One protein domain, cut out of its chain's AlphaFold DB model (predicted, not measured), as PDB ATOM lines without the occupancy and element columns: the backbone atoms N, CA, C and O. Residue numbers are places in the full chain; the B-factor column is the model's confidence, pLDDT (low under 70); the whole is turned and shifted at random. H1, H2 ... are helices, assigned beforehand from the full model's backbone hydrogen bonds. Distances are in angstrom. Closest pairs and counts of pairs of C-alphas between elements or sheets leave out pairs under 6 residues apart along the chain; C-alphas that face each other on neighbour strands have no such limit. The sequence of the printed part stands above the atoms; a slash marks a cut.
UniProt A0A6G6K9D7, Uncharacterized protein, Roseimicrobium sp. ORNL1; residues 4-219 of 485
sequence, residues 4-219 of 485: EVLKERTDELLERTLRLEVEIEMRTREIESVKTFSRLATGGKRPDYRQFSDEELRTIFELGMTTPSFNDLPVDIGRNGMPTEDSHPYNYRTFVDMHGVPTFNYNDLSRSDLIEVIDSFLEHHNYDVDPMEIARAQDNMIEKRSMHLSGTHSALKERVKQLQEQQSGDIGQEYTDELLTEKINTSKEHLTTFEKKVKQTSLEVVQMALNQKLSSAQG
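What this domain is: This is residues 4 to 219 of the 485 residues of an uncharacterized protein of Roseimicrobium sp. ORNL1 (UniProt A0A6G6K9D7). Three long helices, H1, H6 and H7, lie side by side in an up-and-down bundle, and a smaller head of the short helices H2 to H5 with long loops packs against one side of it, near the end of H1 and the beginning of H6. H2 joins head to bundle through residues 33 to 37 of H1, while residues 168 to 173 stick out at the far end of the bundle. The printed part has 216 residues with seven named helices, H1 to H7 in chain order, and no named strand; the class is all helix. The whole is loose, with a radius of gyration of the C-alphas of 23.0 A, and only just elongated, spanning 73 by 48 by 32 A.

How they stand to each other: H1, residues 4 to 38, touches H6, residues 131 to 171, at a shallow tilt of 14 degrees, opposite ways; their closest C-alphas, of Ser 38 and Pro 131, are 6.6 A apart. H1 touches H7, residues 178 to 215, at 15 degrees, a shallow tilt, the same way, with C-alphas 21 and 187 closest at 5.9 A. H6 and H7 form a helical hairpin at 13 degrees, with C-alphas 131 and 209 closest at 4.7 A. With residues 33 to 37 alone, H1 touches H2, residues 54 to 66, about perpendicular at 73 degrees; C-alphas 37 and 60 are closest at 5.4 A. H2 only just touches H3, residues 68 to 71, and only at the corner, with 3 pairs of C-alphas within 8 A, Gly 64 and Phe 70 closest at 6.3 A. H4, residues 92 to 99, is close to H2 but not clearly touching, with C-alphas 65 and 92 closest at 6.8 A. H2 touches H5, residues 111 to 124, at a steep tilt of 43 degrees, the same way, with C-alphas 54 and 111 closest at 6.1 A. H1 and H5 are apart. Every O i to N i+4 pair is within hydrogen-bond range in H2, H4, H5 and H7; H1 has 29 of 31 and H6 34 of 37, and H3 is too short for such a pair.

Where its parts are: H1 begins at C-alpha 4, (-23.786, 35.959, 27.585), and is 51.9 A long. H2 measures 18.4 A, H3 4.9 A, H4 11.0 A and H5 20.1 A. H6, 60.4 A, begins at C-alpha 131, (-23.072, -18.937, 19.504). H7, 55.0 A, ends at C-alpha 215, (-22.092, -29.786, 26.059).

The domain as a whole: The two C-alphas farthest apart, of Ile 171 and Gly 219, are 77.5 A apart. The printed part has no cut. The links H1 to H2, H3 to H4 and H4 to H5 are long. The mean pLDDT of the printed part is 77.8; residues 66 to 104, 139, 141 and 168 to 176 are under 70.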
ATOM      1  N   GLU A   4     -22.719  36.598  28.367       83.19
ATOM      2  CA  GLU A   4     -23.786  35.959  27.585       83.19
ATOM      3  C   GLU A   4     -23.242  34.804  26.740       83.19
ATOM      4  O   GLU A   4     -23.817  33.717  26.738       83.19
ATOM      5  N   VAL A   5     -22.082  35.002  26.103       85.62
ATOM      6  CA  VAL A   5     -21.402  33.966  25.304       85.62
ATOM      7  C   VAL A   5     -20.954  32.801  26.183       85.62
ATOM      8  O   VAL A   5     -21.015  31.642  25.773       85.62
ATOM      9  N   LEU A   6     -20.501  33.097  27.402       80.06
ATOM     10  CA  LEU A   6     -20.150  32.071  28.374       80.06
ATOM     11  C   LEU A   6     -21.369  31.218  28.737       80.06
ATOM     12  O   LEU A   6     -21.293  29.994  28.678       80.06
ATOM     13  N   LYS A   7     -22.488  31.866  29.075       84.12
ATOM     14  CA  LYS A   7     -23.730  31.181  29.432       84.12
ATOM     15  C   LYS A   7     -24.230  30.292  28.290       84.12
ATOM     16  O   LYS A   7     -24.546  29.134  28.531       84.12
ATOM     17  N   GLU A   8     -24.234  30.800  27.058       89.12
ATOM     18  CA  GLU A   8     -24.636  30.030  25.873       89.12
ATOM     19  C   GLU A   8     -23.776  28.767  25.690       89.12
ATOM     20  O   GLU A   8     -24.302  27.681  25.448       89.12
ATOM     21  N   ARG A   9     -22.452  28.876  25.873       85.12
ATOM     22  CA  ARG A   9     -21.545  27.720  25.795       85.12
ATOM     23  C   ARG A   9     -21.765  26.719  26.926       85.12
ATOM     24  O   ARG A   9     -21.686  25.515  26.684       85.12
ATOM     25  N   THR A  10     -22.022  27.194  28.141       81.31
ATOM     26  CA  THR A  10     -22.371  26.334  29.279       81.31
ATOM     27  C   THR A  10     -23.668  25.572  29.003       81.31
ATOM     28  O   THR A  10     -23.698  24.353  29.175       81.31
ATOM     29  N   ASP A  11     -24.701  26.251  28.496       84.62
ATOM     30  CA  ASP A  11     -25.989  25.641  28.148       84.62
ATOM     31  C   ASP A  11     -25.828  24.582  27.031       84.62
ATOM     32  O   ASP A  11     -26.362  23.475  27.139       84.62
ATOM     33  N   GLU A  12     -25.018  24.858  25.999       90.88
ATOM     34  CA  GLU A  12     -24.694  23.896  24.929       90.88
ATOM     35  C   GLU A  12     -23.971  22.646  25.469       90.88
ATOM     36  O   GLU A  12     -24.257  21.513  25.063       90.88
ATOM     37  N   LEU A  13     -23.010  22.828  26.384       84.38
ATOM     38  CA  LEU A  13     -22.291  21.718  27.013       84.38
ATOM     39  C   LEU A  13     -23.213  20.890  27.912       84.38
ATOM     40  O   LEU A  13     -23.131  19.659  27.889       84.38
ATOM     41  N   LEU A  14     -24.117  21.537  28.649       81.88
ATOM     42  CA  LEU A  14     -25.106  20.854  29.476       81.88
ATOM     43  C   LEU A  14     -26.047  19.997  28.618       81.88
ATOM     44  O   LEU A  14     -26.244  18.821  28.918       81.88
ATOM     45  N   GLU A  15     -26.561  20.534  27.507       88.81
ATOM     46  CA  GLU A  15     -27.419  19.780  26.586       88.81
ATOM     47  C   GLU A  15     -26.697  18.556  25.999       88.81
ATOM     48  O   GLU A  15     -27.255  17.457  25.946       88.81
ATOM     49  N   ARG A  16     -25.430  18.712  25.593       88.31
ATOM     50  CA  ARG A  16     -24.614  17.588  25.104       88.31
ATOM     51  C   ARG A  16     -24.385  16.523  26.168       88.31
ATOM     52  O   ARG A  16     -24.423  15.339  25.841       88.31
ATOM     53  N   THR A  17     -24.171  16.936  27.415       80.12
ATOM     54  CA  THR A  17     -24.003  16.019  28.549       80.12
ATOM     55  C   THR A  17     -25.278  15.207  28.774       80.12
ATOM     56  O   THR A  17     -25.221  13.986  28.840       80.12
ATOM     57  N   LEU A  18     -26.445  15.860  28.772       83.12
ATOM     58  CA  LEU A  18     -27.739  15.183  28.913       83.12
ATOM     59  C   LEU A  18     -28.017  14.196  27.767       83.12
ATOM     60  O   LEU A  18     -28.517  13.099  28.007       83.12
ATOM     61  N   ARG A  19     -27.669  14.547  26.522       87.62
ATOM     62  CA  ARG A  19     -27.784  13.616  25.384       87.62
ATOM     63  C   ARG A  19     -26.891  12.388  25.560       87.62
ATOM     64  O   ARG A  19     -27.344  11.284  25.274       87.62
ATOM     65  N   LEU A  20     -25.666  12.577  26.052       82.25
ATOM     66  CA  LEU A  20     -24.746  11.478  26.341       82.25
ATOM     67  C   LEU A  20     -25.288  10.568  27.455       82.25
ATOM     68  O   LEU A  20     -25.219   9.354  27.308       82.25
ATOM     69  N   GLU A  21     -25.868  11.126  28.526       82.00
ATOM     70  CA  GLU A  21     -26.521  10.343  29.593       82.00
ATOM     71  C   GLU A  21     -27.640   9.454  29.023       82.00
ATOM     72  O   GLU A  21     -27.639   8.242  29.246       82.00
ATOM     73  N   VAL A  22     -28.544  10.029  28.219       85.88
ATOM     74  CA  VAL A  22     -29.642   9.288  27.571       85.88
ATOM     75  C   VAL A  22     -29.114   8.211  26.623       85.88
ATOM     76  O   VAL A  22     -29.661   7.108  26.572       85.88
ATOM     77  N   GLU A  23     -28.053   8.507  25.869       85.69
ATOM     78  CA  GLU A  23     -27.442   7.526  24.976       85.69
ATOM     79  C   GLU A  23     -26.816   6.372  25.767       85.69
ATOM     80  O   GLU A  23     -27.099   5.215  25.461       85.69
ATOM     81  N   ILE A  24     -26.051   6.652  26.830       78.75
ATOM     82  CA  ILE A  24     -25.484   5.619  27.710       78.75
ATOM     83  C   ILE A  24     -26.596   4.729  28.275       78.75
ATOM     84  O   ILE A  24     -26.482   3.504  28.226       78.75
ATOM     85  N   GLU A  25     -27.693   5.303  28.771       81.69
ATOM     86  CA  GLU A  25     -28.828   4.537  29.303       81.69
ATOM     87  C   GLU A  25     -29.516   3.671  28.240       81.69
ATOM     88  O   GLU A  25     -29.872   2.519  28.500       81.69
ATOM     89  N   MET A  26     -29.707   4.206  27.033       83.88
ATOM     90  CA  MET A  26     -30.265   3.458  25.907       83.88
ATOM     91  C   MET A  26     -29.365   2.274  25.543       83.88
ATOM     92  O   MET A  26     -29.835   1.138  25.500       83.88
ATOM     93  N   ARG A  27     -28.057   2.504  25.387       82.25
ATOM     94  CA  ARG A  27     -27.084   1.443  25.083       82.25
ATOM     95  C   ARG A  27     -26.974   0.419  26.213       82.25
ATOM     96  O   ARG A  27     -26.835  -0.771  25.960       82.25
ATOM     97  N   THR A  28     -27.097   0.852  27.466       79.69
ATOM     98  CA  THR A  28     -27.122  -0.037  28.642       79.69
ATOM     99  C   THR A  28     -28.288  -1.029  28.591       79.69
ATOM    100  O   THR A  28     -28.155  -2.155  29.082       79.69
ATOM    101  N   ARG A  29     -29.429  -0.623  28.016       79.50
ATOM    102  CA  ARG A  29     -30.587  -1.498  27.787       79.50
ATOM    103  C   ARG A  29     -30.364  -2.446  26.610       79.50
ATOM    104  O   ARG A  29     -30.666  -3.626  26.739       79.50
ATOM    105  N   GLU A  30     -29.763  -1.969  25.522       80.38
ATOM    106  CA  GLU A  30     -29.388  -2.817  24.376       80.38
ATOM    107  C   GLU A  30     -28.418  -3.948  24.771       80.38
ATOM    108  O   GLU A  30     -28.483  -5.041  24.228       80.38
ATOM    109  N   ILE A  31     -27.555  -3.739  25.768       79.19
ATOM    110  CA  ILE A  31     -26.672  -4.802  26.278       79.19
ATOM    111  C   ILE A  31     -27.458  -5.954  26.925       79.19
ATOM    112  O   ILE A  31     -27.069  -7.106  26.798       79.19
ATOM    113  N   GLU A  32     -28.573  -5.695  27.609       78.94
ATOM    114  CA  GLU A  32     -29.397  -6.800  28.143       78.94
ATOM    115  C   GLU A  32     -30.063  -7.588  27.015       78.94
ATOM    116  O   GLU A  32     -30.229  -8.803  27.082       78.94
ATOM    117  N   SER A  33     -30.387  -6.874  25.947       80.50
ATOM    118  CA  SER A  33     -31.029  -7.377  24.744       80.50
ATOM    119  C   SER A  33     -30.156  -8.432  24.030       80.50
ATOM    120  O   SER A  33     -30.643  -9.452  23.532       80.50
ATOM    121  N   VAL A  34     -28.835  -8.269  24.114       76.12
ATOM    122  CA  VAL A  34     -27.819  -9.223  23.647       76.12
ATOM    123  C   VAL A  34     -27.909 -10.578  24.363       76.12
ATOM    124  O   VAL A  34     -27.836 -11.617  23.699       76.12
ATOM    125  N   LYS A  35     -28.136 -10.599  25.684       80.25
ATOM    126  CA  LYS A  35     -28.311 -11.852  26.450       80.25
ATOM    127  C   LYS A  35     -29.562 -12.609  26.023       80.25
ATOM    128  O   LYS A  35     -29.605 -13.836  26.050       80.25
ATOM    129  N   THR A  36     -30.602 -11.886  25.621       84.19
ATOM    130  CA  THR A  36     -31.806 -12.499  25.064       84.19
ATOM    131  C   THR A  36     -31.507 -13.167  23.726       84.19
ATOM    132  O   THR A  36     -31.960 -14.285  23.489       84.19
ATOM    133  N   PHE A  37     -30.719 -12.521  22.868       82.31
ATOM    134  CA  PHE A  37     -30.383 -13.060  21.554       82.31
ATOM    135  C   PHE A  37     -29.476 -14.298  21.634       82.31
ATOM    136  O   PHE A  37     -29.684 -15.243  20.881       82.31
ATOM    137  N   SER A  38     -28.546 -14.376  22.594       81.44
ATOM    138  CA  SER A  38     -27.717 -15.582  22.780       81.44
ATOM    139  C   SER A  38     -28.535 -16.827  23.157       81.44
ATOM    140  O   SER A  38     -28.135 -17.943  22.835       81.44
ATOM    141  N   ARG A  39     -29.731 -16.666  23.744       85.38
ATOM    142  CA  ARG A  39     -30.667 -17.779  24.010       85.38
ATOM    143  C   ARG A  39     -31.273 -18.391  22.740       85.38
ATOM    144  O   ARG A  39     -31.890 -19.450  22.830       85.38
ATOM    145  N   LEU A  40     -31.139 -17.737  21.583       83.69
ATOM    146  CA  LEU A  40     -31.547 -18.297  20.292       83.69
ATOM    147  C   LEU A  40     -30.518 -19.233  19.682       83.69
ATOM    148  O   LEU A  40     -30.850 -19.964  18.751       83.69
ATOM    149  N   ALA A  41     -29.290 -19.223  20.191       80.31
ATOM    150  CA  ALA A  41     -28.304 -20.193  19.786       80.31
ATOM    151  C   ALA A  41     -28.745 -21.543  20.363       80.31
ATOM    152  O   ALA A  41     -28.580 -21.839  21.541       80.31
ATOM    153  N   THR A  42     -29.386 -22.369  19.553       78.94
ATOM    154  CA  THR A  42     -30.028 -23.620  19.991       78.94
ATOM    155  C   THR A  42     -29.278 -24.868  19.540       78.94
ATOM    156  O   THR A  42     -29.687 -25.981  19.885       78.94
ATOM    157  N   GLY A  43     -28.181 -24.700  18.793       77.88
ATOM    158  CA  GLY A  43     -27.362 -25.795  18.270       77.88
ATOM    159  C   GLY A  43     -28.146 -26.668  17.295       77.88
ATOM    160  O   GLY A  43     -28.266 -27.877  17.502       77.88
ATOM    161  N   GLY A  44     -28.783 -26.042  16.303       82.81
ATOM    162  CA  GLY A  44     -29.537 -26.717  15.244       82.81
ATOM    163  C   GLY A  44     -30.984 -27.068  15.598       82.81
ATOM    164  O   GLY A  44     -31.651 -27.778  14.847       82.81
ATOM    165  N   LYS A  45     -31.505 -26.618  16.747       88.12
ATOM    166  CA  LYS A  45     -32.886 -26.911  17.174       88.12
ATOM    167  C   LYS A  45     -33.779 -25.690  17.041       88.12
ATOM    168  O   LYS A  45     -33.400 -24.593  17.410       88.12
ATOM    169  N   ARG A  46     -35.024 -25.859  16.620       91.62
ATOM    170  CA  ARG A  46     -35.976 -24.745  16.643       91.62
ATOM    171  C   ARG A  46     -36.182 -24.221  18.085       91.62
ATOM    172  O   ARG A  46     -36.490 -25.044  18.954       91.62
ATOM    173  N   PRO A  47     -36.030 -22.910  18.367       91.06
ATOM    174  CA  PRO A  47     -36.254 -22.361  19.706       91.06
ATOM    175  C   PRO A  47     -37.693 -22.543  20.196       91.06
ATOM    176  O   PRO A  47     -38.654 -22.454  19.429       91.06
ATOM    177  N   ASP A  48     -37.864 -22.731  21.506       93.50
ATOM    178  CA  ASP A  48     -39.185 -22.672  22.138       93.50
ATOM    179  C   ASP A  48     -39.574 -21.211  22.401       93.50
ATOM    180  O   ASP A  48     -39.343 -20.662  23.482       93.50
ATOM    181  N   TYR A  49     -40.197 -20.576  21.405       94.12
ATOM    182  CA  TYR A  49     -40.606 -19.169  21.476       94.12
ATOM    183  C   TYR A  49     -41.527 -18.844  22.656       94.12
ATOM    184  O   TYR A  49     -41.665 -17.678  23.013       94.12
ATOM    185  N   ARG A  50     -42.162 -19.834  23.304       94.12
ATOM    186  CA  ARG A  50     -43.013 -19.615  24.492       94.12
ATOM    187  C   ARG A  50     -42.222 -19.123  25.702       94.12
ATOM    188  O   ARG A  50     -42.813 -18.546  26.607       94.12
ATOM    189  N   GLN A  51     -40.910 -19.342  25.709       93.12
ATOM    190  CA  GLN A  51     -40.004 -18.916  26.776       93.12
ATOM    191  C   GLN A  51     -39.533 -17.462  26.626       93.12
ATOM    192  O   GLN A  51     -38.787 -16.978  27.477       93.12
ATOM    193  N   PHE A  52     -39.947 -16.785  25.552       93.31
ATOM    194  CA  PHE A  52     -39.614 -15.395  25.270       93.31
ATOM    195  C   PHE A  52     -40.859 -14.524  25.430       93.31
ATOM    196  O   PHE A  52     -41.934 -14.836  24.909       93.31
ATOM    197  N   SER A  53     -40.725 -13.419  26.147       94.06
ATOM    198  CA  SER A  53     -41.717 -12.346  26.182       94.06
ATOM    199  C   SER A  53     -41.812 -11.636  24.825       94.06
ATOM    200  O   SER A  53     -40.944 -11.783  23.967       94.06
ATOM    201  N   ASP A  54     -42.882 -10.872  24.609       93.12
ATOM    202  CA  ASP A  54     -43.039 -10.098  23.367       93.12
ATOM    203  C   ASP A  54     -41.901  -9.080  23.191       93.12
ATOM    204  O   ASP A  54     -41.399  -8.907  22.085       93.12
ATOM    205  N   GLU A  55     -41.450  -8.463  24.286       90.31
ATOM    206  CA  GLU A  55     -40.341  -7.504  24.281       90.31
ATOM    207  C   GLU A  55     -39.010  -8.157  23.890       90.31
ATOM    208  O   GLU A  55     -38.236  -7.600  23.115       90.31
ATOM    209  N   GLU A  56     -38.765  -9.374  24.376       90.12
ATOM    210  CA  GLU A  56     -37.589 -10.162  24.009       90.12
ATOM    211  C   GLU A  56     -37.598 -10.542  22.525       90.12
ATOM    212  O   GLU A  56     -36.565 -10.459  21.867       90.12
ATOM    213  N   LEU A  57     -38.758 -10.909  21.972       92.00
ATOM    214  CA  LEU A  57     -38.887 -11.193  20.540       92.00
ATOM    215  C   LEU A  57     -38.662  -9.932  19.691       92.00
ATOM    216  O   LEU A  57     -37.955  -9.988  18.690       92.00
ATOM    217  N   ARG A  58     -39.196  -8.775  20.102       89.81
ATOM    218  CA  ARG A  58     -38.935  -7.492  19.419       89.81
ATOM    219  C   ARG A  58     -37.460  -7.125  19.449       89.81
ATOM    220  O   ARG A  58     -36.898  -6.763  18.423       89.81
ATOM    221  N   THR A  59     -36.847  -7.275  20.614       84.69
ATOM    222  CA  THR A  59     -35.416  -7.081  20.835       84.69
ATOM    223  C   THR A  59     -34.581  -7.955  19.904       84.69
ATOM    224  O   THR A  59     -33.660  -7.470  19.252       84.69
ATOM    225  N   ILE A  60     -34.907  -9.247  19.836       85.44
ATOM    226  CA  ILE A  60     -34.232 -10.203  18.962       85.44
ATOM    227  C   ILE A  60     -34.334  -9.749  17.510       85.44
ATOM    228  O   ILE A  60     -33.333  -9.753  16.795       85.44
ATOM    229  N   PHE A  61     -35.543  -9.380  17.086       86.25
ATOM    230  CA  PHE A  61     -35.799  -8.912  15.736       86.25
ATOM    231  C   PHE A  61     -34.955  -7.666  15.440       86.25
ATOM    232  O   PHE A  61     -34.177  -7.672  14.496       86.25
ATOM    233  N   GLU A  62     -35.014  -6.638  16.289       82.44
ATOM    234  CA  GLU A  62     -34.242  -5.398  16.136       82.44
ATOM    235  C   GLU A  62     -32.722  -5.638  16.088       82.44
ATOM    236  O   GLU A  62     -32.019  -5.041  15.266       82.44
ATOM    237  N   LEU A  63     -32.203  -6.542  16.922       76.12
ATOM    238  CA  LEU A  63     -30.799  -6.946  16.871       76.12
ATOM    239  C   LEU A  63     -30.461  -7.620  15.541       76.12
ATOM    240  O   LEU A  63     -29.555  -7.156  14.852       76.12
ATOM    241  N   GLY A  64     -31.223  -8.640  15.134       75.94
ATOM    242  CA  GLY A  64     -31.027  -9.319  13.849       75.94
ATOM    243  C   GLY A  64     -31.027  -8.340  12.672       75.94
ATOM    244  O   GLY A  64     -30.185  -8.437  11.783       75.94
ATOM    245  N   MET A  65     -31.887  -7.319  12.729       72.06
ATOM    246  CA  MET A  65     -31.962  -6.269  11.716       72.06
ATOM    247  C   MET A  65     -30.758  -5.323  11.690       72.06
ATOM    248  O   MET A  65     -30.443  -4.753  10.643       72.06
ATOM    249  N   THR A  66     -30.110  -5.081  12.830       68.81
ATOM    250  CA  THR A  66     -29.055  -4.061  12.963       68.81
ATOM    251  C   THR A  66     -27.644  -4.632  12.911       68.81
ATOM    252  O   THR A  66     -26.685  -3.877  12.733       68.81
ATOM    253  N   THR A  67     -27.494  -5.946  13.034       65.62
ATOM    254  CA  THR A  67     -26.200  -6.618  13.027       65.62
ATOM    255  C   THR A  67     -25.757  -6.947  11.584       65.62
ATOM    256  O   THR A  67     -26.396  -7.749  10.905       65.62
ATOM    257  N   PRO A  68     -24.650  -6.361  11.077       63.66
ATOM    258  CA  PRO A  68     -24.245  -6.482   9.669       63.66
ATOM    259  C   PRO A  68     -23.955  -7.912   9.207       63.66
ATOM    260  O   PRO A  68     -24.283  -8.258   8.079       63.66
ATOM    261  N   SER A  69     -23.409  -8.762  10.084       62.06
ATOM    262  CA  SER A  69     -23.137 -10.172   9.771       62.06
ATOM    263  C   SER A  69     -24.401 -10.966   9.432       62.06
ATOM    264  O   SER A  69     -24.305 -11.964   8.730       62.06
ATOM    265  N   PHE A  70     -25.575 -10.509   9.882       57.53
ATOM    266  CA  PHE A  70     -26.867 -11.093   9.516       57.53
ATOM    267  C   PHE A  70     -27.487 -10.441   8.269       57.53
ATOM    268  O   PHE A  70     -28.322 -11.056   7.614       57.53
ATOM    269  N   ASN A  71     -27.047  -9.233   7.895       55.31
ATOM    270  CA  ASN A  71     -27.530  -8.510   6.713       55.31
ATOM    271  C   ASN A  71     -26.715  -8.779   5.435       55.31
ATOM    272  O   ASN A  71     -27.220  -8.523   4.344       55.31
ATOM    273  N   ASP A  72     -25.486  -9.289   5.547       55.62
ATOM    274  CA  ASP A  72     -24.598  -9.578   4.408       55.62
ATOM    275  C   ASP A  72     -24.841 -10.965   3.772       55.62
ATOM    276  O   ASP A  72     -23.977 -11.509   3.078       55.62
ATOM    277  N   LEU A  73     -26.032 -11.550   3.955       54.34
ATOM    278  CA  LEU A  73     -26.440 -12.707   3.160       54.34
ATOM    279  C   LEU A  73     -26.539 -12.274   1.684       54.34
ATOM    280  O   LEU A  73     -27.174 -11.256   1.389       54.34
ATOM    281  N   PRO A  74     -25.909 -12.998   0.740       50.72
ATOM    282  CA  PRO A  74     -25.909 -12.608  -0.661       50.72
ATOM    283  C   PRO A  74     -27.349 -12.530  -1.173       50.72
ATOM    284  O   PRO A  74     -28.044 -13.536  -1.291       50.72
ATOM    285  N   VAL A  75     -27.800 -11.314  -1.485       55.50
ATOM    286  CA  VAL A  75     -29.043 -11.121  -2.224       55.50
ATOM    287  C   VAL A  75     -28.768 -11.623  -3.632       55.50
ATOM    288  O   VAL A  75     -27.943 -11.046  -4.342       55.50
ATOM    289  N   ASP A  76     -29.429 -12.703  -4.035       54.22
ATOM    290  CA  ASP A  76     -29.339 -13.189  -5.408       54.22
ATOM    291  C   ASP A  76     -30.127 -12.217  -6.302       54.22
ATOM    292  O   ASP A  76     -31.339 -12.320  -6.510       54.22
ATOM    293  N   ILE A  77     -29.448 -11.155  -6.741       51.78
ATOM    294  CA  ILE A  77     -30.045 -10.134  -7.597       51.78
ATOM    295  C   ILE A  77     -30.070 -10.705  -9.012       51.78
ATOM    296  O   ILE A  77     -29.030 -10.894  -9.651       51.78
ATOM    297  N   GLY A  78     -31.269 -10.965  -9.527       55.06
ATOM    298  CA  GLY A  78     -31.445 -11.436 -10.892       55.06
ATOM    299  C   GLY A  78     -30.880 -10.442 -11.910       55.06
ATOM    300  O   GLY A  78     -30.689  -9.258 -11.626       55.06
ATOM    301  N   ARG A  79     -30.682 -10.896 -13.157       60.56
ATOM    302  CA  ARG A  79     -30.122 -10.091 -14.272       60.56
ATOM    303  C   ARG A  79     -30.799  -8.732 -14.513       60.56
ATOM    304  O   ARG A  79     -30.227  -7.892 -15.201       60.56
ATOM    305  N   ASN A  80     -31.990  -8.517 -13.963       65.06
ATOM    306  CA  ASN A  80     -32.780  -7.305 -14.140       65.06
ATOM    307  C   ASN A  80     -32.593  -6.290 -12.997       65.06
ATOM    308  O   ASN A  80     -33.299  -5.287 -12.969       65.06
ATOM    309  N   GLY A  81     -31.703  -6.554 -12.032       56.53
ATOM    310  CA  GLY A  81     -31.569  -5.731 -10.824       56.53
ATOM    311  C   GLY A  81     -32.723  -5.908  -9.830       56.53
ATOM    312  O   GLY A  81     -32.765  -5.214  -8.819       56.53
ATOM    313  N   MET A  82     -33.651  -6.824 -10.121       54.44
ATOM    314  CA  MET A  82     -34.754  -7.191  -9.243       54.44
ATOM    315  C   MET A  82     -34.379  -8.466  -8.479       54.44
ATOM    316  O   MET A  82     -33.764  -9.360  -9.079       54.44
ATOM    317  N   PRO A  83     -34.755  -8.567  -7.197       53.06
ATOM    318  CA  PRO A  83     -34.693  -9.823  -6.460       53.06
ATOM    319  C   PRO A  83     -35.433 -10.918  -7.270       53.06
ATOM    320  O   PRO A  83     -36.521 -10.664  -7.793       53.06
ATOM    321  N   THR A  84     -34.820 -12.087  -7.499       63.09
ATOM    322  CA  THR A  84     -35.486 -13.231  -8.162       63.09
ATOM    323  C   THR A  84     -36.633 -13.779  -7.295       63.09
ATOM    324  O   THR A  84     -36.678 -13.515  -6.101       63.09
ATOM    325  N   GLU A  85     -37.567 -14.570  -7.834       54.56
ATOM    326  CA  GLU A  85     -38.550 -15.290  -6.984       54.56
ATOM    327  C   GLU A  85     -37.869 -16.212  -5.951       54.56
ATOM    328  O   GLU A  85     -38.436 -16.470  -4.895       54.56
ATOM    329  N   ASP A  86     -36.629 -16.630  -6.232       54.81
ATOM    330  CA  ASP A  86     -35.768 -17.394  -5.323       54.81
ATOM    331  C   ASP A  86     -34.874 -16.502  -4.439       54.81
ATOM    332  O   ASP A  86     -34.134 -17.003  -3.593       54.81
ATOM    333  N   SER A  87     -34.903 -15.180  -4.633       50.78
ATOM    334  CA  SER A  87     -34.114 -14.259  -3.824       50.78
ATOM    335  C   SER A  87     -34.701 -14.192  -2.427       50.78
ATOM    336  O   SER A  87     -35.894 -13.983  -2.201       50.78
ATOM    337  N   HIS A  88     -33.827 -14.438  -1.474       52.59
ATOM    338  CA  HIS A  88     -34.235 -14.713  -0.123       52.59
ATOM    339  C   HIS A  88     -34.815 -13.456   0.566       52.59
ATOM    340  O   HIS A  88     -34.188 -12.391   0.529       52.59
ATOM    341  N   PRO A  89     -35.993 -13.545   1.215       50.22
ATOM    342  CA  PRO A  89     -36.731 -12.398   1.751       50.22
ATOM    343  C   PRO A  89     -36.137 -11.765   3.026       50.22
ATOM    344  O   PRO A  89     -36.827 -11.042   3.739       50.22
ATOM    345  N   TYR A  90     -34.859 -12.000   3.321       58.88
ATOM    346  CA  TYR A  90     -34.304 -11.820   4.666       58.88
ATOM    347  C   TYR A  90     -33.638 -10.470   4.936       58.88
ATOM    348  O   TYR A  90     -33.099 -10.278   6.021       58.88
ATOM    349  N   ASN A  91     -33.704  -9.509   4.009       58.38
ATOM    350  CA  ASN A  91     -33.430  -8.121   4.375       58.38
ATOM    351  C   ASN A  91     -34.749  -7.427   4.754       58.38
ATOM    352  O   ASN A  91     -35.806  -7.722   4.192       58.38
ATOM    353  N   TYR A  92     -34.675  -6.476   5.691       60.69
ATOM    354  CA  TYR A  92     -35.794  -5.640   6.164       60.69
ATOM    355  C   TYR A  92     -36.747  -5.229   5.046       60.69
ATOM    356  O   TYR A  92     -37.964  -5.214   5.190       60.69
ATOM    357  N   ARG A  93     -36.136  -4.850   3.924       61.03
ATOM    358  CA  ARG A  93     -36.779  -4.261   2.772       61.03
ATOM    359  C   ARG A  93     -37.683  -5.278   2.106       61.03
ATOM    360  O   ARG A  93     -38.813  -4.929   1.821       61.03
ATOM    361  N   THR A  94     -37.255  -6.529   1.963       65.38
ATOM    362  CA  THR A  94     -38.089  -7.568   1.356       65.38
ATOM    363  C   THR A  94     -39.287  -7.928   2.234       65.38
ATOM    364  O   THR A  94     -40.386  -8.067   1.709       65.38
ATOM    365  N   PHE A  95     -39.131  -7.989   3.562       65.25
ATOM    366  CA  PHE A  95     -40.265  -8.189   4.477       65.25
ATOM    367  C   PHE A  95     -41.269  -7.021   4.420       65.25
ATOM    368  O   PHE A  95     -42.479  -7.220   4.298       65.25
ATOM    369  N   VAL A  96     -40.761  -5.783   4.445       63.94
ATOM    370  CA  VAL A  96     -41.566  -4.558   4.308       63.94
ATOM    371  C   VAL A  96     -42.277  -4.496   2.949       63.94
ATOM    372  O   VAL A  96     -43.456  -4.140   2.887       63.94
ATOM    373  N   ASP A  97     -41.591  -4.897   1.877       67.88
ATOM    374  CA  ASP A  97     -42.115  -4.931   0.512       67.88
ATOM    375  C   ASP A  97     -43.179  -6.036   0.345       67.88
ATOM    376  O   ASP A  97     -44.204  -5.803  -0.299       67.88
ATOM    377  N   MET A  98     -43.004  -7.205   0.980       64.75
ATOM    378  CA  MET A  98     -43.979  -8.307   0.962       64.75
ATOM    379  C   MET A  98     -45.280  -7.972   1.699       64.75
ATOM    380  O   MET A  98     -46.352  -8.411   1.278       64.75
ATOM    381  N   HIS A  99     -45.215  -7.176   2.768       67.19
ATOM    382  CA  HIS A  99     -46.401  -6.779   3.532       67.19
ATOM    383  C   HIS A  99     -47.004  -5.434   3.103       67.19
ATOM    384  O   HIS A  99     -48.052  -5.042   3.619       67.19
ATOM    385  N   GLY A 100     -46.399  -4.746   2.129       65.69
ATOM    386  CA  GLY A 100     -46.967  -3.554   1.500       65.69
ATOM    387  C   GLY A 100     -47.133  -2.362   2.446       65.69
ATOM    388  O   GLY A 100     -48.042  -1.552   2.246       65.69
ATOM    389  N   VAL A 101     -46.291  -2.246   3.480       60.59
ATOM    390  CA  VAL A 101     -46.408  -1.197   4.506       60.59
ATOM    391  C   VAL A 101     -45.319  -0.132   4.291       60.59
ATOM    392  O   VAL A 101     -44.161  -0.376   4.606       60.59
ATOM    393  N   PRO A 102     -45.643   1.076   3.792       52.84
ATOM    394  CA  PRO A 102     -44.633   2.073   3.417       52.84
ATOM    395  C   PRO A 102     -43.888   2.708   4.606       52.84
ATOM    396  O   PRO A 102     -42.844   3.328   4.417       52.84
ATOM    397  N   THR A 103     -44.410   2.564   5.826       62.94
ATOM    398  CA  THR A 103     -43.776   3.012   7.076       62.94
ATOM    399  C   THR A 103     -43.995   1.945   8.136       62.94
ATOM    400  O   THR A 103     -44.969   1.978   8.887       62.94
ATOM    401  N   PHE A 104     -43.132   0.940   8.137       67.06
ATOM    402  CA  PHE A 104     -43.244  -0.177   9.054       67.06
ATOM    403  C   PHE A 104     -42.734   0.230  10.440       67.06
ATOM    404  O   PHE A 104     -41.543   0.462  10.639       67.06
ATOM    405  N   ASN A 105     -43.649   0.363  11.397       78.75
ATOM    406  CA  ASN A 105     -43.307   0.496  12.804       78.75
ATOM    407  C   ASN A 105     -43.309  -0.909  13.404       78.75
ATOM    408  O   ASN A 105     -44.364  -1.505  13.603       78.75
ATOM    409  N   TYR A 106     -42.127  -1.449  13.688       76.50
ATOM    410  CA  TYR A 106     -41.991  -2.803  14.225       76.50
ATOM    411  C   TYR A 106     -42.709  -2.981  15.565       76.50
ATOM    412  O   TYR A 106     -43.046  -4.110  15.901       76.50
ATOM    413  N   ASN A 107     -43.012  -1.901  16.300       82.50
ATOM    414  CA  ASN A 107     -43.844  -1.950  17.506       82.50
ATOM    415  C   ASN A 107     -45.279  -2.430  17.235       82.50
ATOM    416  O   ASN A 107     -45.929  -2.937  18.145       82.50
ATOM    417  N   ASP A 108     -45.749  -2.338  15.990       88.06
ATOM    418  CA  ASP A 108     -47.096  -2.753  15.600       88.06
ATOM    419  C   ASP A 108     -47.168  -4.243  15.223       88.06
ATOM    420  O   ASP A 108     -48.262  -4.779  15.047       88.06
ATOM    421  N   LEU A 109     -46.022  -4.936  15.141       85.94
ATOM    422  CA  LEU A 109     -46.000  -6.373  14.875       85.94
ATOM    423  C   LEU A 109     -46.694  -7.160  15.979       85.94
ATOM    424  O   LEU A 109     -46.454  -6.922  17.167       85.94
ATOM    425  N   SER A 110     -47.507  -8.140  15.592       93.25
ATOM    426  CA  SER A 110     -48.029  -9.109  16.543       93.25
ATOM    427  C   SER A 110     -46.926 -10.082  16.968       93.25
ATOM    428  O   SER A 110     -45.914 -10.263  16.289       93.25
ATOM    429  N   ARG A 111     -47.136 -10.774  18.092       94.81
ATOM    430  CA  ARG A 111     -46.242 -11.856  18.530       94.81
ATOM    431  C   ARG A 111     -46.068 -12.936  17.454       94.81
ATOM    432  O   ARG A 111     -44.982 -13.487  17.330       94.81
ATOM    433  N   SER A 112     -47.131 -13.247  16.706       94.06
ATOM    434  CA  SER A 112     -47.082 -14.254  15.639       94.06
ATOM    435  C   SER A 112     -46.149 -13.817  14.518       94.06
ATOM    436  O   SER A 112     -45.318 -14.614  14.098       94.06
ATOM    437  N   ASP A 113     -46.239 -12.551  14.106       90.75
ATOM    438  CA  ASP A 113     -45.398 -11.997  13.041       90.75
ATOM    439  C   ASP A 113     -43.924 -11.981  13.468       90.75
ATOM    440  O   ASP A 113     -43.051 -12.390  12.711       90.75
ATOM    441  N   LEU A 114     -43.637 -11.580  14.714       91.12
ATOM    442  CA  LEU A 114     -42.276 -11.626  15.261       91.12
ATOM    443  C   LEU A 114     -41.715 -13.051  15.253       91.12
ATOM    444  O   LEU A 114     -40.584 -13.259  14.826       91.12
ATOM    445  N   ILE A 115     -42.502 -14.031  15.714       93.50
ATOM    446  CA  ILE A 115     -42.083 -15.437  15.716       93.50
ATOM    447  C   ILE A 115     -41.822 -15.916  14.294       93.50
ATOM    448  O   ILE A 115     -40.804 -16.554  14.076       93.50
ATOM    449  N   GLU A 116     -42.705 -15.623  13.343       90.38
ATOM    450  CA  GLU A 116     -42.552 -16.051  11.951       90.38
ATOM    451  C   GLU A 116     -41.262 -15.506  11.332       90.38
ATOM    452  O   GLU A 116     -40.493 -16.268  10.747       90.38
ATOM    453  N   VAL A 117     -40.969 -14.221  11.538       86.19
ATOM    454  CA  VAL A 117     -39.754 -13.603  10.995       86.19
ATOM    455  C   VAL A 117     -38.492 -14.161  11.643       86.19
ATOM    456  O   VAL A 117     -37.548 -14.516  10.938       86.19
ATOM    457  N   ILE A 118     -38.471 -14.269  12.973       88.44
ATOM    458  CA  ILE A 118     -37.323 -14.822  13.705       88.44
ATOM    459  C   ILE A 118     -37.109 -16.289  13.324       88.44
ATOM    460  O   ILE A 118     -35.978 -16.714  13.118       88.44
ATOM    461  N   ASP A 119     -38.185 -17.063  13.209       90.12
ATOM    462  CA  ASP A 119     -38.117 -18.482  12.881       90.12
ATOM    463  C   ASP A 119     -37.627 -18.726  11.465       90.12
ATOM    464  O   ASP A 119     -36.771 -19.582  11.275       90.12
ATOM    465  N   SER A 120     -38.116 -17.945  10.505       84.75
ATOM    466  CA  SER A 120     -37.670 -18.019   9.118       84.75
ATOM    467  C   SER A 120     -36.200 -17.612   8.977       84.75
ATOM    468  O   SER A 120     -35.433 -18.274   8.277       84.75
ATOM    469  N   PHE A 121     -35.772 -16.583   9.718       83.56
ATOM    470  CA  PHE A 121     -34.364 -16.206   9.818       83.56
ATOM    471  C   PHE A 121     -33.504 -17.355  10.372       83.56
ATOM    472  O   PHE A 121     -32.502 -17.729   9.764       83.56
ATOM    473  N   LEU A 122     -33.901 -17.959  11.496       85.62
ATOM    474  CA  LEU A 122     -33.140 -19.057  12.094       85.62
ATOM    475  C   LEU A 122     -33.146 -20.314  11.221       85.62
ATOM    476  O   LEU A 122     -32.120 -20.982  11.129       85.62
ATOM    477  N   GLU A 123     -34.256 -20.621  10.549       86.38
ATOM    478  CA  GLU A 123     -34.363 -21.738   9.606       86.38
ATOM    479  C   GLU A 123     -33.332 -21.624   8.477       86.38
ATOM    480  O   GLU A 123     -32.717 -22.623   8.109       86.38
ATOM    481  N   HIS A 124     -33.056 -20.409   7.989       81.50
ATOM    482  CA  HIS A 124     -32.030 -20.177   6.967       81.50
ATOM    483  C   HIS A 124     -30.616 -20.543   7.439       81.50
ATOM    484  O   HIS A 124     -29.793 -21.021   6.659       81.50
ATOM    485  N   HIS A 125     -30.356 -20.387   8.734       78.75
ATOM    486  CA  HIS A 125     -29.120 -20.824   9.376       78.75
ATOM    487  C   HIS A 125     -29.197 -22.279   9.873       78.75
ATOM    488  O   HIS A 125     -28.390 -22.683  10.705       78.75
ATOM    489  N   ASN A 126     -30.168 -23.076   9.404       84.06
ATOM    490  CA  ASN A 126     -30.462 -24.429   9.897       84.06
ATOM    491  C   ASN A 126     -30.647 -24.496  11.423       84.06
ATOM    492  O   ASN A 126     -30.367 -25.519  12.047       84.06
ATOM    493  N   TYR A 127     -31.090 -23.395  12.032       84.81
ATOM    494  CA  TYR A 127     -31.136 -23.179  13.478       84.81
ATOM    495  C   TYR A 127     -29.778 -23.355  14.187       84.81
ATOM    496  O   TYR A 127     -29.729 -23.495  15.409       84.81
ATOM    497  N   ASP A 128     -28.675 -23.366  13.442       80.62
ATOM    498  CA  ASP A 128     -27.311 -23.577  13.923       80.62
ATOM    499  C   ASP A 128     -26.495 -22.291  13.790       80.62
ATOM    500  O   ASP A 128     -25.418 -22.246  13.200       80.62
ATOM    501  N   VAL A 129     -27.054 -21.200  14.315       80.44
ATOM    502  CA  VAL A 129     -26.296 -19.957  14.438       80.44
ATOM    503  C   VAL A 129     -25.193 -20.205  15.459       80.44
ATOM    504  O   VAL A 129     -25.490 -20.499  16.620       80.44
ATOM    505  N   ASP A 130     -23.936 -20.094  15.026       79.50
ATOM    506  CA  ASP A 130     -22.790 -20.313  15.897       79.50
ATOM    507  C   ASP A 130     -22.865 -19.318  17.078       79.50
ATOM    508  O   ASP A 130     -22.759 -18.103  16.873       79.50
ATOM    509  N   PRO A 131     -23.014 -19.802  18.329       74.44
ATOM    510  CA  PRO A 131     -23.072 -18.937  19.504       74.44
ATOM    511  C   PRO A 131     -21.859 -17.995  19.618       74.44
ATOM    512  O   PRO A 131     -21.964 -16.892  20.151       74.44
ATOM    513  N   MET A 132     -20.702 -18.412  19.097       77.56
ATOM    514  CA  MET A 132     -19.467 -17.632  19.085       77.56
ATOM    515  C   MET A 132     -19.474 -16.544  18.002       77.56
ATOM    516  O   MET A 132     -18.863 -15.494  18.188       77.56
ATOM    517  N   GLU A 133     -20.171 -16.751  16.882       77.31
ATOM    518  CA  GLU A 133     -20.389 -15.692  15.889       77.31
ATOM    519  C   GLU A 133     -21.348 -14.634  16.420       77.31
ATOM    520  O   GLU A 133     -21.086 -13.443  16.258       77.31
ATOM    521  N   ILE A 134     -22.400 -15.060  17.126       73.06
ATOM    522  CA  ILE A 134     -23.294 -14.154  17.852       73.06
ATOM    523  C   ILE A 134     -22.490 -13.321  18.849       73.06
ATOM    524  O   ILE A 134     -22.580 -12.094  18.812       73.06
ATOM    525  N   ALA A 135     -21.661 -13.971  19.674       71.75
ATOM    526  CA  ALA A 135     -20.788 -13.296  20.628       71.75
ATOM    527  C   ALA A 135     -19.920 -12.238  19.937       71.75
ATOM    528  O   ALA A 135     -20.002 -11.059  20.263       71.75
ATOM    529  N   ARG A 136     -19.191 -12.622  18.881       72.62
ATOM    530  CA  ARG A 136     -18.323 -11.707  18.122       72.62
ATOM    531  C   ARG A 136     -19.084 -10.551  17.476       72.62
ATOM    532  O   ARG A 136     -18.579  -9.429  17.427       72.62
ATOM    533  N   ALA A 137     -20.262 -10.805  16.915       70.38
ATOM    534  CA  ALA A 137     -21.068  -9.772  16.276       70.38
ATOM    535  C   ALA A 137     -21.572  -8.754  17.308       70.38
ATOM    536  O   ALA A 137     -21.501  -7.543  17.083       70.38
ATOM    537  N   GLN A 138     -22.005  -9.251  18.464       71.06
ATOM    538  CA  GLN A 138     -22.431  -8.440  19.595       71.06
ATOM    539  C   GLN A 138     -21.270  -7.639  20.184       71.06
ATOM    540  O   GLN A 138     -21.409  -6.436  20.390       71.06
ATOM    541  N   ASP A 139     -20.104  -8.257  20.352       68.50
ATOM    542  CA  ASP A 139     -18.901  -7.593  20.846       68.50
ATOM    543  C   ASP A 139     -18.487  -6.443  19.938       68.50
ATOM    544  O   ASP A 139     -18.298  -5.324  20.401       68.50
ATOM    545  N   ASN A 140     -18.454  -6.673  18.623       70.75
ATOM    546  CA  ASN A 140     -18.143  -5.626  17.653       70.75
ATOM    547  C   ASN A 140     -19.120  -4.444  17.731       70.75
ATOM    548  O   ASN A 140     -18.728  -3.296  17.502       70.75
ATOM    549  N   MET A 141     -20.402  -4.698  18.015       69.56
ATOM    550  CA  MET A 141     -21.395  -3.638  18.197       69.56
ATOM    551  C   MET A 141     -21.170  -2.887  19.507       69.56
ATOM    552  O   MET A 141     -21.200  -1.654  19.521       69.56
ATOM    553  N   ILE A 142     -20.941  -3.618  20.593       72.12
ATOM    554  CA  ILE A 142     -20.773  -3.056  21.926       72.12
ATOM    555  C   ILE A 142     -19.468  -2.248  22.019       72.12
ATOM    556  O   ILE A 142     -19.485  -1.114  22.499       72.12
ATOM    557  N   GLU A 143     -18.359  -2.775  21.505       71.94
ATOM    558  CA  GLU A 143     -17.035  -2.149  21.541       71.94
ATOM    559  C   GLU A 143     -17.005  -0.850  20.732       71.94
ATOM    560  O   GLU A 143     -16.654   0.205  21.265       71.94
ATOM    561  N   LYS A 144     -17.468  -0.877  19.472       76.88
ATOM    562  CA  LYS A 144     -17.534   0.333  18.630       76.88
ATOM    563  C   LYS A 144     -18.361   1.436  19.289       76.88
ATOM    564  O   LYS A 144     -18.009   2.613  19.199       76.88
ATOM    565  N   ARG A 145     -19.454   1.065  19.963       77.62
ATOM    566  CA  ARG A 145     -20.326   2.006  20.679       77.62
ATOM    567  C   ARG A 145     -19.673   2.517  21.964       77.62
ATOM    568  O   ARG A 145     -19.716   3.716  22.213       77.62
ATOM    569  N   SER A 146     -19.014   1.655  22.735       78.25
ATOM    570  CA  SER A 146     -18.260   2.049  23.931       78.25
ATOM    571  C   SER A 146     -17.131   3.027  23.598       78.25
ATOM    572  O   SER A 146     -17.047   4.089  24.217       78.25
ATOM    573  N   MET A 147     -16.346   2.751  22.552       77.75
ATOM    574  CA  MET A 147     -15.305   3.663  22.064       77.75
ATOM    575  C   MET A 147     -15.884   5.019  21.640       77.75
ATOM    576  O   MET A 147     -15.310   6.063  21.952       77.75
ATOM    577  N   HIS A 148     -17.042   5.024  20.970       82.81
ATOM    578  CA  HIS A 148     -17.722   6.261  20.582       82.81
ATOM    579  C   HIS A 148     -18.166   7.093  21.796       82.81
ATOM    580  O   HIS A 148     -17.915   8.302  21.841       82.81
ATOM    581  N   LEU A 149     -18.779   6.456  22.797       81.38
ATOM    582  CA  LEU A 149     -19.228   7.123  24.024       81.38
ATOM    583  C   LEU A 149     -18.044   7.664  24.836       81.38
ATOM    584  O   LEU A 149     -18.073   8.815  25.273       81.38
ATOM    585  N   SER A 150     -16.972   6.881  24.969       78.12
ATOM    586  CA  SER A 150     -15.749   7.286  25.671       78.12
ATOM    587  C   SER A 150     -15.025   8.442  24.970       78.12
ATOM    588  O   SER A 150     -14.618   9.419  25.613       78.12
ATOM    589  N   GLY A 151     -14.951   8.407  23.635       83.06
ATOM    590  CA  GLY A 151     -14.434   9.514  22.830       83.06
ATOM    591  C   GLY A 151     -15.267  10.789  22.991       83.06
ATOM    592  O   GLY A 151     -14.713  11.871  23.198       83.06
ATOM    593  N   THR A 152     -16.597  10.663  22.980       81.38
ATOM    594  CA  THR A 152     -17.528  11.788  23.167       81.38
ATOM    595  C   THR A 152     -17.400  12.398  24.562       81.38
ATOM    596  O   THR A 152     -17.285  13.618  24.695       81.38
ATOM    597  N   HIS A 153     -17.330  11.562  25.600       84.00
ATOM    598  CA  HIS A 153     -17.096  11.993  26.977       84.00
ATOM    599  C   HIS A 153     -15.747  12.717  27.132       84.00
ATOM    600  O   HIS A 153     -15.669  13.781  27.749       84.00
ATOM    601  N   SER A 154     -14.677  12.182  26.536       81.62
ATOM    602  CA  SER A 154     -13.342  12.794  26.581       81.62
ATOM    603  C   SER A 154     -13.312  14.160  25.889       81.62
ATOM    604  O   SER A 154     -12.762  15.116  26.437       81.62
ATOM    605  N   ALA A 155     -13.966  14.286  24.730       84.19
ATOM    606  CA  ALA A 155     -14.096  15.556  24.018       84.19
ATOM    607  C   ALA A 155     -14.911  16.594  24.811       84.19
ATOM    608  O   ALA A 155     -14.571  17.778  24.810       84.19
ATOM    609  N   LEU A 156     -15.967  16.161  25.507       80.81
ATOM    610  CA  LEU A 156     -16.765  17.014  26.389       80.81
ATOM    611  C   LEU A 156     -15.920  17.533  27.563       80.81
ATOM    612  O   LEU A 156     -15.889  18.738  27.812       80.81
ATOM    613  N   LYS A 157     -15.179  16.643  28.232       82.56
ATOM    614  CA  LYS A 157     -14.293  16.990  29.352       82.56
ATOM    615  C   LYS A 157     -13.217  17.999  28.943       82.56
ATOM    616  O   LYS A 157     -12.975  18.962  29.666       82.56
ATOM    617  N   GLU A 158     -12.597  17.800  27.784       88.38
ATOM    618  CA  GLU A 158     -11.576  18.714  27.263       88.38
ATOM    619  C   GLU A 158     -12.163  20.090  26.914       88.38
ATOM    620  O   GLU A 158     -11.572  21.115  27.243       88.38
ATOM    621  N   ARG A 159     -13.368  20.146  26.332       84.69
ATOM    622  CA  ARG A 159     -14.058  21.422  26.067       84.69
ATOM    623  C   ARG A 159     -14.384  22.194  27.339       84.69
ATOM    624  O   ARG A 159     -14.255  23.414  27.356       84.69
ATOM    625  N   VAL A 160     -14.787  21.496  28.395       80.38
ATOM    626  CA  VAL A 160     -15.078  22.112  29.698       80.38
ATOM    627  C   VAL A 160     -13.802  22.674  30.311       80.38
ATOM    628  O   VAL A 160     -13.790  23.820  30.754       80.38
ATOM    629  N   LYS A 161     -12.702  21.917  30.244       85.00
ATOM    630  CA  LYS A 161     -11.381  22.379  30.675       85.00
ATOM    631  C   LYS A 161     -10.930  23.629  29.906       85.00
ATOM    632  O   LYS A 161     -10.510  24.603  30.520       85.00
ATOM    633  N   GLN A 162     -11.087  23.649  28.581       85.69
ATOM    634  CA  GLN A 162     -10.771  24.825  27.755       85.69
ATOM    635  C   GLN A 162     -11.624  26.046  28.122       85.69
ATOM    636  O   GLN A 162     -11.126  27.170  28.103       85.69
ATOM    637  N   LEU A 163     -12.898  25.845  28.469       80.81
ATOM    638  CA  LEU A 163     -13.791  26.917  28.915       80.81
ATOM    639  C   LEU A 163     -13.351  27.489  30.276       80.81
ATOM    640  O   LEU A 163     -13.317  28.707  30.435       80.81
ATOM    641  N   GLN A 164     -12.911  26.631  31.204       78.88
ATOM    642  CA  GLN A 164     -12.329  27.033  32.493       78.88
ATOM    643  C   GLN A 164     -11.010  27.813  32.320       78.88
ATOM    644  O   GLN A 164     -10.821  28.865  32.933       78.88
ATOM    645  N   GLU A 165     -10.113  27.344  31.444       82.69
ATOM    646  CA  GLU A 165      -8.839  28.013  31.126       82.69
ATOM    647  C   GLU A 165      -9.043  29.378  30.443       82.69
ATOM    648  O   GLU A 165      -8.321  30.334  30.726       82.69
ATOM    649  N   GLN A 166     -10.055  29.509  29.577       80.31
ATOM    650  CA  GLN A 166     -10.383  30.779  28.915       80.31
ATOM    651  C   GLN A 166     -10.891  31.857  29.885       80.31
ATOM    652  O   GLN A 166     -10.829  33.042  29.552       80.31
ATOM    653  N   GLN A 167     -11.382  31.489  31.070       71.06
ATOM    654  CA  GLN A 167     -11.886  32.448  32.058       71.06
ATOM    655  C   GLN A 167     -10.871  32.867  33.112       71.06
ATOM    656  O   GLN A 167     -10.887  34.025  33.537       71.06
ATOM    657  N   SER A 168      -9.969  31.971  33.513       68.50
ATOM    658  CA  SER A 168      -8.940  32.282  34.510       68.50
ATOM    659  C   SER A 168      -7.955  33.362  34.032       68.50
ATOM    660  O   SER A 168      -7.396  34.081  34.859       68.50
ATOM    661  N   GLY A 169      -7.814  33.555  32.714       67.94
ATOM    662  CA  GLY A 169      -6.976  34.603  32.122       67.94
ATOM    663  C   GLY A 169      -7.520  36.039  32.207       67.94
ATOM    664  O   GLY A 169      -6.718  36.969  32.192       67.94
ATOM    665  N   ASP A 170      -8.841  36.238  32.322       58.25
ATOM    666  CA  ASP A 170      -9.465  37.569  32.161       58.25
ATOM    667  C   ASP A 170      -9.941  38.219  33.478       58.25
ATOM    668  O   ASP A 170     -10.075  39.441  33.531       58.25
ATOM    669  N   ILE A 171     -10.237  37.449  34.540       51.88
ATOM    670  CA  ILE A 171     -10.980  37.981  35.711       51.88
ATOM    671  C   ILE A 171     -10.433  37.529  37.080       51.88
ATOM    672  O   ILE A 171     -10.933  37.960  38.117       51.88
ATOM    673  N   GLY A 172      -9.397  36.685  37.129       51.59
ATOM    674  CA  GLY A 172      -8.767  36.244  38.387       51.59
ATOM    675  C   GLY A 172      -9.663  35.426  39.332       51.59
ATOM    676  O   GLY A 172      -9.227  35.088  40.430       51.59
ATOM    677  N   GLN A 173     -10.890  35.089  38.922       53.88
ATOM    678  CA  GLN A 173     -11.774  34.149  39.607       53.88
ATOM    679  C   GLN A 173     -12.041  32.955  38.693       53.88
ATOM    680  O   GLN A 173     -12.419  33.112  37.532       53.88
ATOM    681  N   GLU A 174     -11.792  31.764  39.225       55.75
ATOM    682  CA  GLU A 174     -12.042  30.487  38.567       55.75
ATOM    683  C   GLU A 174     -13.559  30.312  38.410       55.75
ATOM    684  O   GLU A 174     -14.306  30.392  39.385       55.75
ATOM    685  N   TYR A 175     -14.043  30.138  37.181       61.06
ATOM    686  CA  TYR A 175     -15.451  29.822  36.960       61.06
ATOM    687  C   TYR A 175     -15.694  28.361  37.294       61.06
ATOM    688  O   TYR A 175     -15.238  27.452  36.596       61.06
ATOM    689  N   THR A 176     -16.438  28.154  38.368       66.94
ATOM    690  CA  THR A 176     -16.934  26.849  38.774       66.94
ATOM    691  C   THR A 176     -18.436  26.827  38.559       66.94
ATOM    692  O   THR A 176     -19.206  27.267  39.411       66.94
ATOM    693  N   ASP A 177     -18.866  26.323  37.405       76.62
ATOM    694  CA  ASP A 177     -20.248  25.886  37.259       76.62
ATOM    695  C   ASP A 177     -20.389  24.530  37.950       76.62
ATOM    696  O   ASP A 177     -19.991  23.485  37.417       76.62
ATOM    697  N   GLU A 178     -20.863  24.570  39.194       81.44
ATOM    698  CA  GLU A 178     -21.046  23.378  40.020       81.44
ATOM    699  C   GLU A 178     -21.957  22.363  39.321       81.44
ATOM    700  O   GLU A 178     -21.643  21.173  39.320       81.44
ATOM    701  N   LEU A 179     -23.008  22.830  38.634       76.69
ATOM    702  CA  LEU A 179     -23.972  21.973  37.944       76.69
ATOM    703  C   LEU A 179     -23.343  21.271  36.734       76.69
ATOM    704  O   LEU A 179     -23.511  20.063  36.566       76.69
ATOM    705  N   LEU A 180     -22.596  21.995  35.894       74.06
ATOM    706  CA  LEU A 180     -21.905  21.389  34.750       74.06
ATOM    707  C   LEU A 180     -20.848  20.372  35.214       74.06
ATOM    708  O   LEU A 180     -20.728  19.289  34.641       74.06
ATOM    709  N   THR A 181     -20.112  20.699  36.279       79.44
ATOM    710  CA  THR A 181     -19.096  19.813  36.868       79.44
ATOM    711  C   THR A 181     -19.729  18.541  37.437       79.44
ATOM    712  O   THR A 181     -19.252  17.436  37.168       79.44
ATOM    713  N   GLU A 182     -20.831  18.678  38.178       83.56
ATOM    714  CA  GLU A 182     -21.621  17.563  38.707       83.56
ATOM    715  C   GLU A 182     -22.122  16.651  37.580       83.56
ATOM    716  O   GLU A 182     -21.977  15.428  37.654       83.56
ATOM    717  N   LYS A 183     -22.637  17.231  36.490       77.19
ATOM    718  CA  LYS A 183     -23.151  16.478  35.340       77.19
ATOM    719  C   LYS A 183     -22.078  15.717  34.572       77.19
ATOM    720  O   LYS A 183     -22.290  14.560  34.213       77.19
ATOM    721  N   ILE A 184     -20.896  16.299  34.386       75.19
ATOM    722  CA  ILE A 184     -19.759  15.596  33.770       75.19
ATOM    723  C   ILE A 184     -19.303  14.425  34.642       75.19
ATOM    724  O   ILE A 184     -19.043  13.337  34.128       75.19
ATOM    725  N   ASN A 185     -19.229  14.621  35.960       79.81
ATOM    726  CA  ASN A 185     -18.862  13.549  36.883       79.81
ATOM    727  C   ASN A 185     -19.911  12.427  36.889       79.81
ATOM    728  O   ASN A 185     -19.539  11.259  36.800       79.81
ATOM    729  N   THR A 186     -21.200  12.776  36.882       80.19
ATOM    730  CA  THR A 186     -22.311  11.815  36.763       80.19
ATOM    731  C   THR A 186     -22.206  11.010  35.463       80.19
ATOM    732  O   THR A 186     -22.231   9.780  35.477       80.19
ATOM    733  N   SER A 187     -21.974  11.684  34.332       72.00
ATOM    734  CA  SER A 187     -21.766  11.030  33.033       72.00
ATOM    735  C   SER A 187     -20.553  10.094  33.025       72.00
ATOM    736  O   SER A 187     -20.614   9.013  32.439       72.00
ATOM    737  N   LYS A 188     -19.460  10.459  33.708       82.81
ATOM    738  CA  LYS A 188     -18.276   9.599  33.866       82.81
ATOM    739  C   LYS A 188     -18.599   8.327  34.651       82.81
ATOM    740  O   LYS A 188     -18.149   7.241  34.277       82.81
ATOM    741  N   GLU A 189     -19.349   8.454  35.743       82.19
ATOM    742  CA  GLU A 189     -19.791   7.318  36.557       82.19
ATOM    743  C   GLU A 189     -20.725   6.393  35.767       82.19
ATOM    744  O   GLU A 189     -20.546   5.170  35.790       82.19
ATOM    745  N   HIS A 190     -21.660   6.963  34.999       80.31
ATOM    746  CA  HIS A 190     -22.527   6.216  34.085       80.31
ATOM    747  C   HIS A 190     -21.721   5.487  33.007       80.31
ATOM    748  O   HIS A 190     -21.942   4.299  32.791       80.31
ATOM    749  N   LEU A 191     -20.736   6.148  32.387       76.00
ATOM    750  CA  LEU A 191     -19.861   5.531  31.389       76.00
ATOM    751  C   LEU A 191     -19.044   4.378  31.987       76.00
ATOM    752  O   LEU A 191     -18.995   3.300  31.408       76.00
ATOM    753  N   THR A 192     -18.468   4.564  33.178       80.00
ATOM    754  CA  THR A 192     -17.724   3.498  33.875       80.00
ATOM    755  C   THR A 192     -18.635   2.311  34.209       80.00
ATOM    756  O   THR A 192     -18.227   1.153  34.123       80.00
ATOM    757  N   THR A 193     -19.880   2.583  34.606       82.12
ATOM    758  CA  THR A 193     -20.883   1.544  34.880       82.12
ATOM    759  C   THR A 193     -21.268   0.800  33.604       82.12
ATOM    760  O   THR A 193     -21.315  -0.429  33.602       82.12
ATOM    761  N   PHE A 194     -21.475   1.532  32.510       80.25
ATOM    762  CA  PHE A 194     -21.734   0.979  31.188       80.25
ATOM    763  C   PHE A 194     -20.581   0.089  30.715       80.25
ATOM    764  O   PHE A 194     -20.823  -1.067  30.390       80.25
ATOM    765  N   GLU A 195     -19.333   0.559  30.763       80.38
ATOM    766  CA  GLU A 195     -18.143  -0.217  30.384       80.38
ATOM    767  C   GLU A 195     -18.010  -1.511  31.201       80.38
ATOM    768  O   GLU A 195     -17.735  -2.574  30.648       80.38
ATOM    769  N   LYS A 196     -18.264  -1.467  32.516       83.38
ATOM    770  CA  LYS A 196     -18.288  -2.686  33.342       83.38
ATOM    771  C   LYS A 196     -19.377  -3.656  32.895       83.38
ATOM    772  O   LYS A 196     -19.125  -4.856  32.810       83.38
ATOM    773  N   LYS A 197     -20.572  -3.144  32.599       82.00
ATOM    774  CA  LYS A 197     -21.707  -3.956  32.157       82.00
ATOM    775  C   LYS A 197     -21.474  -4.576  30.780       82.00
ATOM    776  O   LYS A 197     -21.830  -5.734  30.579       82.00
ATOM    777  N   VAL A 198     -20.847  -3.829  29.872       79.88
ATOM    778  CA  VAL A 198     -20.329  -4.308  28.585       79.88
ATOM    779  C   VAL A 198     -19.419  -5.505  28.816       79.88
ATOM    780  O   VAL A 198     -19.724  -6.593  28.345       79.88
ATOM    781  N   LYS A 199     -18.362  -5.320  29.616       82.25
ATOM    782  CA  LYS A 199     -17.364  -6.360  29.877       82.25
ATOM    783  C   LYS A 199     -17.986  -7.620  30.473       82.25
ATOM    784  O   LYS A 199     -17.728  -8.724  30.006       82.25
ATOM    785  N   GLN A 200     -18.841  -7.444  31.479       84.88
ATOM    786  CA  GLN A 200     -19.550  -8.549  32.112       84.88
ATOM    787  C   GLN A 200     -20.460  -9.282  31.118       84.88
ATOM    788  O   GLN A 200     -20.470 -10.507  31.085       84.88
ATOM    789  N   THR A 201     -21.218  -8.550  30.305       82.44
ATOM    790  CA  THR A 201     -22.168  -9.168  29.374       82.44
ATOM    791  C   THR A 201     -21.455  -9.895  28.243       82.44
ATOM    792  O   THR A 201     -21.840 -11.015  27.928       82.44
ATOM    793  N   SER A 202     -20.391  -9.318  27.680       82.25
ATOM    794  CA  SER A 202     -19.559 -10.004  26.688       82.25
ATOM    795  C   SER A 202     -18.966 -11.297  27.251       82.25
ATOM    796  O   SER A 202     -19.040 -12.335  26.593       82.25
ATOM    797  N   LEU A 203     -18.471 -11.281  28.496       86.38
ATOM    798  CA  LEU A 203     -17.995 -12.495  29.164       86.38
ATOM    799  C   LEU A 203     -19.109 -13.537  29.319       86.38
ATOM    800  O   LEU A 203     -18.906 -14.695  28.974       86.38
ATOM    801  N   GLU A 204     -20.290 -13.134  29.796       86.88
ATOM    802  CA  GLU A 204     -21.442 -14.030  29.947       86.88
ATOM    803  C   GLU A 204     -21.875 -14.645  28.607       86.88
ATOM    804  O   GLU A 204     -22.192 -15.831  28.548       86.88
ATOM    805  N   VAL A 205     -21.852 -13.876  27.516       84.56
ATOM    806  CA  VAL A 205     -22.203 -14.370  26.179       84.56
ATOM    807  C   VAL A 205     -21.174 -15.384  25.675       84.56
ATOM    808  O   VAL A 205     -21.559 -16.469  25.234       84.56
ATOM    809  N   VAL A 206     -19.876 -15.077  25.779       87.88
ATOM    810  CA  VAL A 206     -18.807 -16.027  25.418       87.88
ATOM    811  C   VAL A 206     -18.895 -17.282  26.288       87.88
ATOM    812  O   VAL A 206     -18.752 -18.394  25.783       87.88
ATOM    813  N   GLN A 207     -19.201 -17.125  27.577       90.69
ATOM    814  CA  GLN A 207     -19.392 -18.231  28.505       90.69
ATOM    815  C   GLN A 207     -20.571 -19.122  28.103       90.69
ATOM    816  O   GLN A 207     -20.444 -20.345  28.069       90.69
ATOM    817  N   MET A 208     -21.719 -18.533  27.769       87.12
ATOM    818  CA  MET A 208     -22.885 -19.274  27.288       87.12
ATOM    819  C   MET A 208     -22.559 -20.047  26.006       87.12
ATOM    820  O   MET A 208     -22.883 -21.233  25.907       87.12
ATOM    821  N   ALA A 209     -21.870 -19.400  25.062       87.88
ATOM    822  CA  ALA A 209     -21.424 -20.009  23.816       87.88
ATOM    823  C   ALA A 209     -20.491 -21.204  24.059       87.88
ATOM    824  O   ALA A 209     -20.685 -22.277  23.481       87.88
ATOM    825  N   LEU A 210     -19.508 -21.037  24.946       91.69
ATOM    826  CA  LEU A 210     -18.576 -22.087  25.345       91.69
ATOM    827  C   LEU A 210     -19.310 -23.274  25.979       91.69
ATOM    828  O   LEU A 210     -19.108 -24.411  25.556       91.69
ATOM    829  N   ASN A 211     -20.207 -23.010  26.935       91.31
ATOM    830  CA  ASN A 211     -20.991 -24.040  27.621       91.31
ATOM    831  C   ASN A 211     -21.792 -24.874  26.630       91.31
ATOM    832  O   ASN A 211     -21.748 -26.103  26.658       91.31
ATOM    833  N   GLN A 212     -22.496 -24.202  25.724       87.38
ATOM    834  CA  GLN A 212     -23.306 -24.860  24.718       87.38
ATOM    835  C   GLN A 212     -22.462 -25.717  23.773       87.38
ATOM    836  O   GLN A 212     -22.792 -26.883  23.540       87.38
ATOM    837  N   LYS A 213     -21.367 -25.158  23.240       90.75
ATOM    838  CA  LYS A 213     -20.491 -25.887  22.320       90.75
ATOM    839  C   LYS A 213     -19.887 -27.115  22.993       90.75
ATOM    840  O   LYS A 213     -19.960 -28.194  22.407       90.75
ATOM    841  N   LEU A 214     -19.382 -26.988  24.221       92.12
ATOM    842  CA  LEU A 214     -18.795 -28.107  24.963       92.12
ATOM    843  C   LEU A 214     -19.824 -29.175  25.345       92.12
ATOM    844  O   LEU A 214     -19.551 -30.356  25.157       92.12
ATOM    845  N   SER A 215     -21.032 -28.802  25.781       89.06
ATOM    846  CA  SER A 215     -22.092 -29.786  26.059       89.06
ATOM    847  C   SER A 215     -22.550 -30.552  24.812       89.06
ATOM    848  O   SER A 215     -23.049 -31.668  24.922       89.06
ATOM    849  N   SER A 216     -22.369 -29.982  23.617       88.62
ATOM    850  CA  SER A 216     -22.616 -30.664  22.338       88.62
ATOM    851  C   SER A 216     -21.392 -31.401  21.775       88.62
ATOM    852  O   SER A 216     -21.491 -32.036  20.727       88.62
ATOM    853  N   ALA A 217     -20.232 -31.313  22.434       92.56
ATOM    854  CA  ALA A 217     -18.967 -31.831  21.919       92.56
ATOM    855  C   ALA A 217     -18.724 -33.317  22.232       92.56
ATOM    856  O   ALA A 217     -17.651 -33.842  21.944       92.56
ATOM    857  N   GLN A 218     -19.706 -34.017  22.803       92.44
ATOM    858  CA  GLN A 218     -19.593 -35.451  23.044       92.44
ATOM    859  C   GLN A 218     -19.343 -36.201  21.723       92.44
ATOM    860  O   GLN A 218     -20.153 -36.145  20.799       92.44
ATOM    861  N   GLY A 219     -18.228 -36.933  21.654       91.81
ATOM    862  CA  GLY A 219     -17.821 -37.687  20.463       91.81
ATOM    863  C   GLY A 219     -17.124 -36.868  19.371       91.81
ATOM    864  O   GLY A 219     -16.799 -37.444  18.332       91.81
TER     865      GLY A 219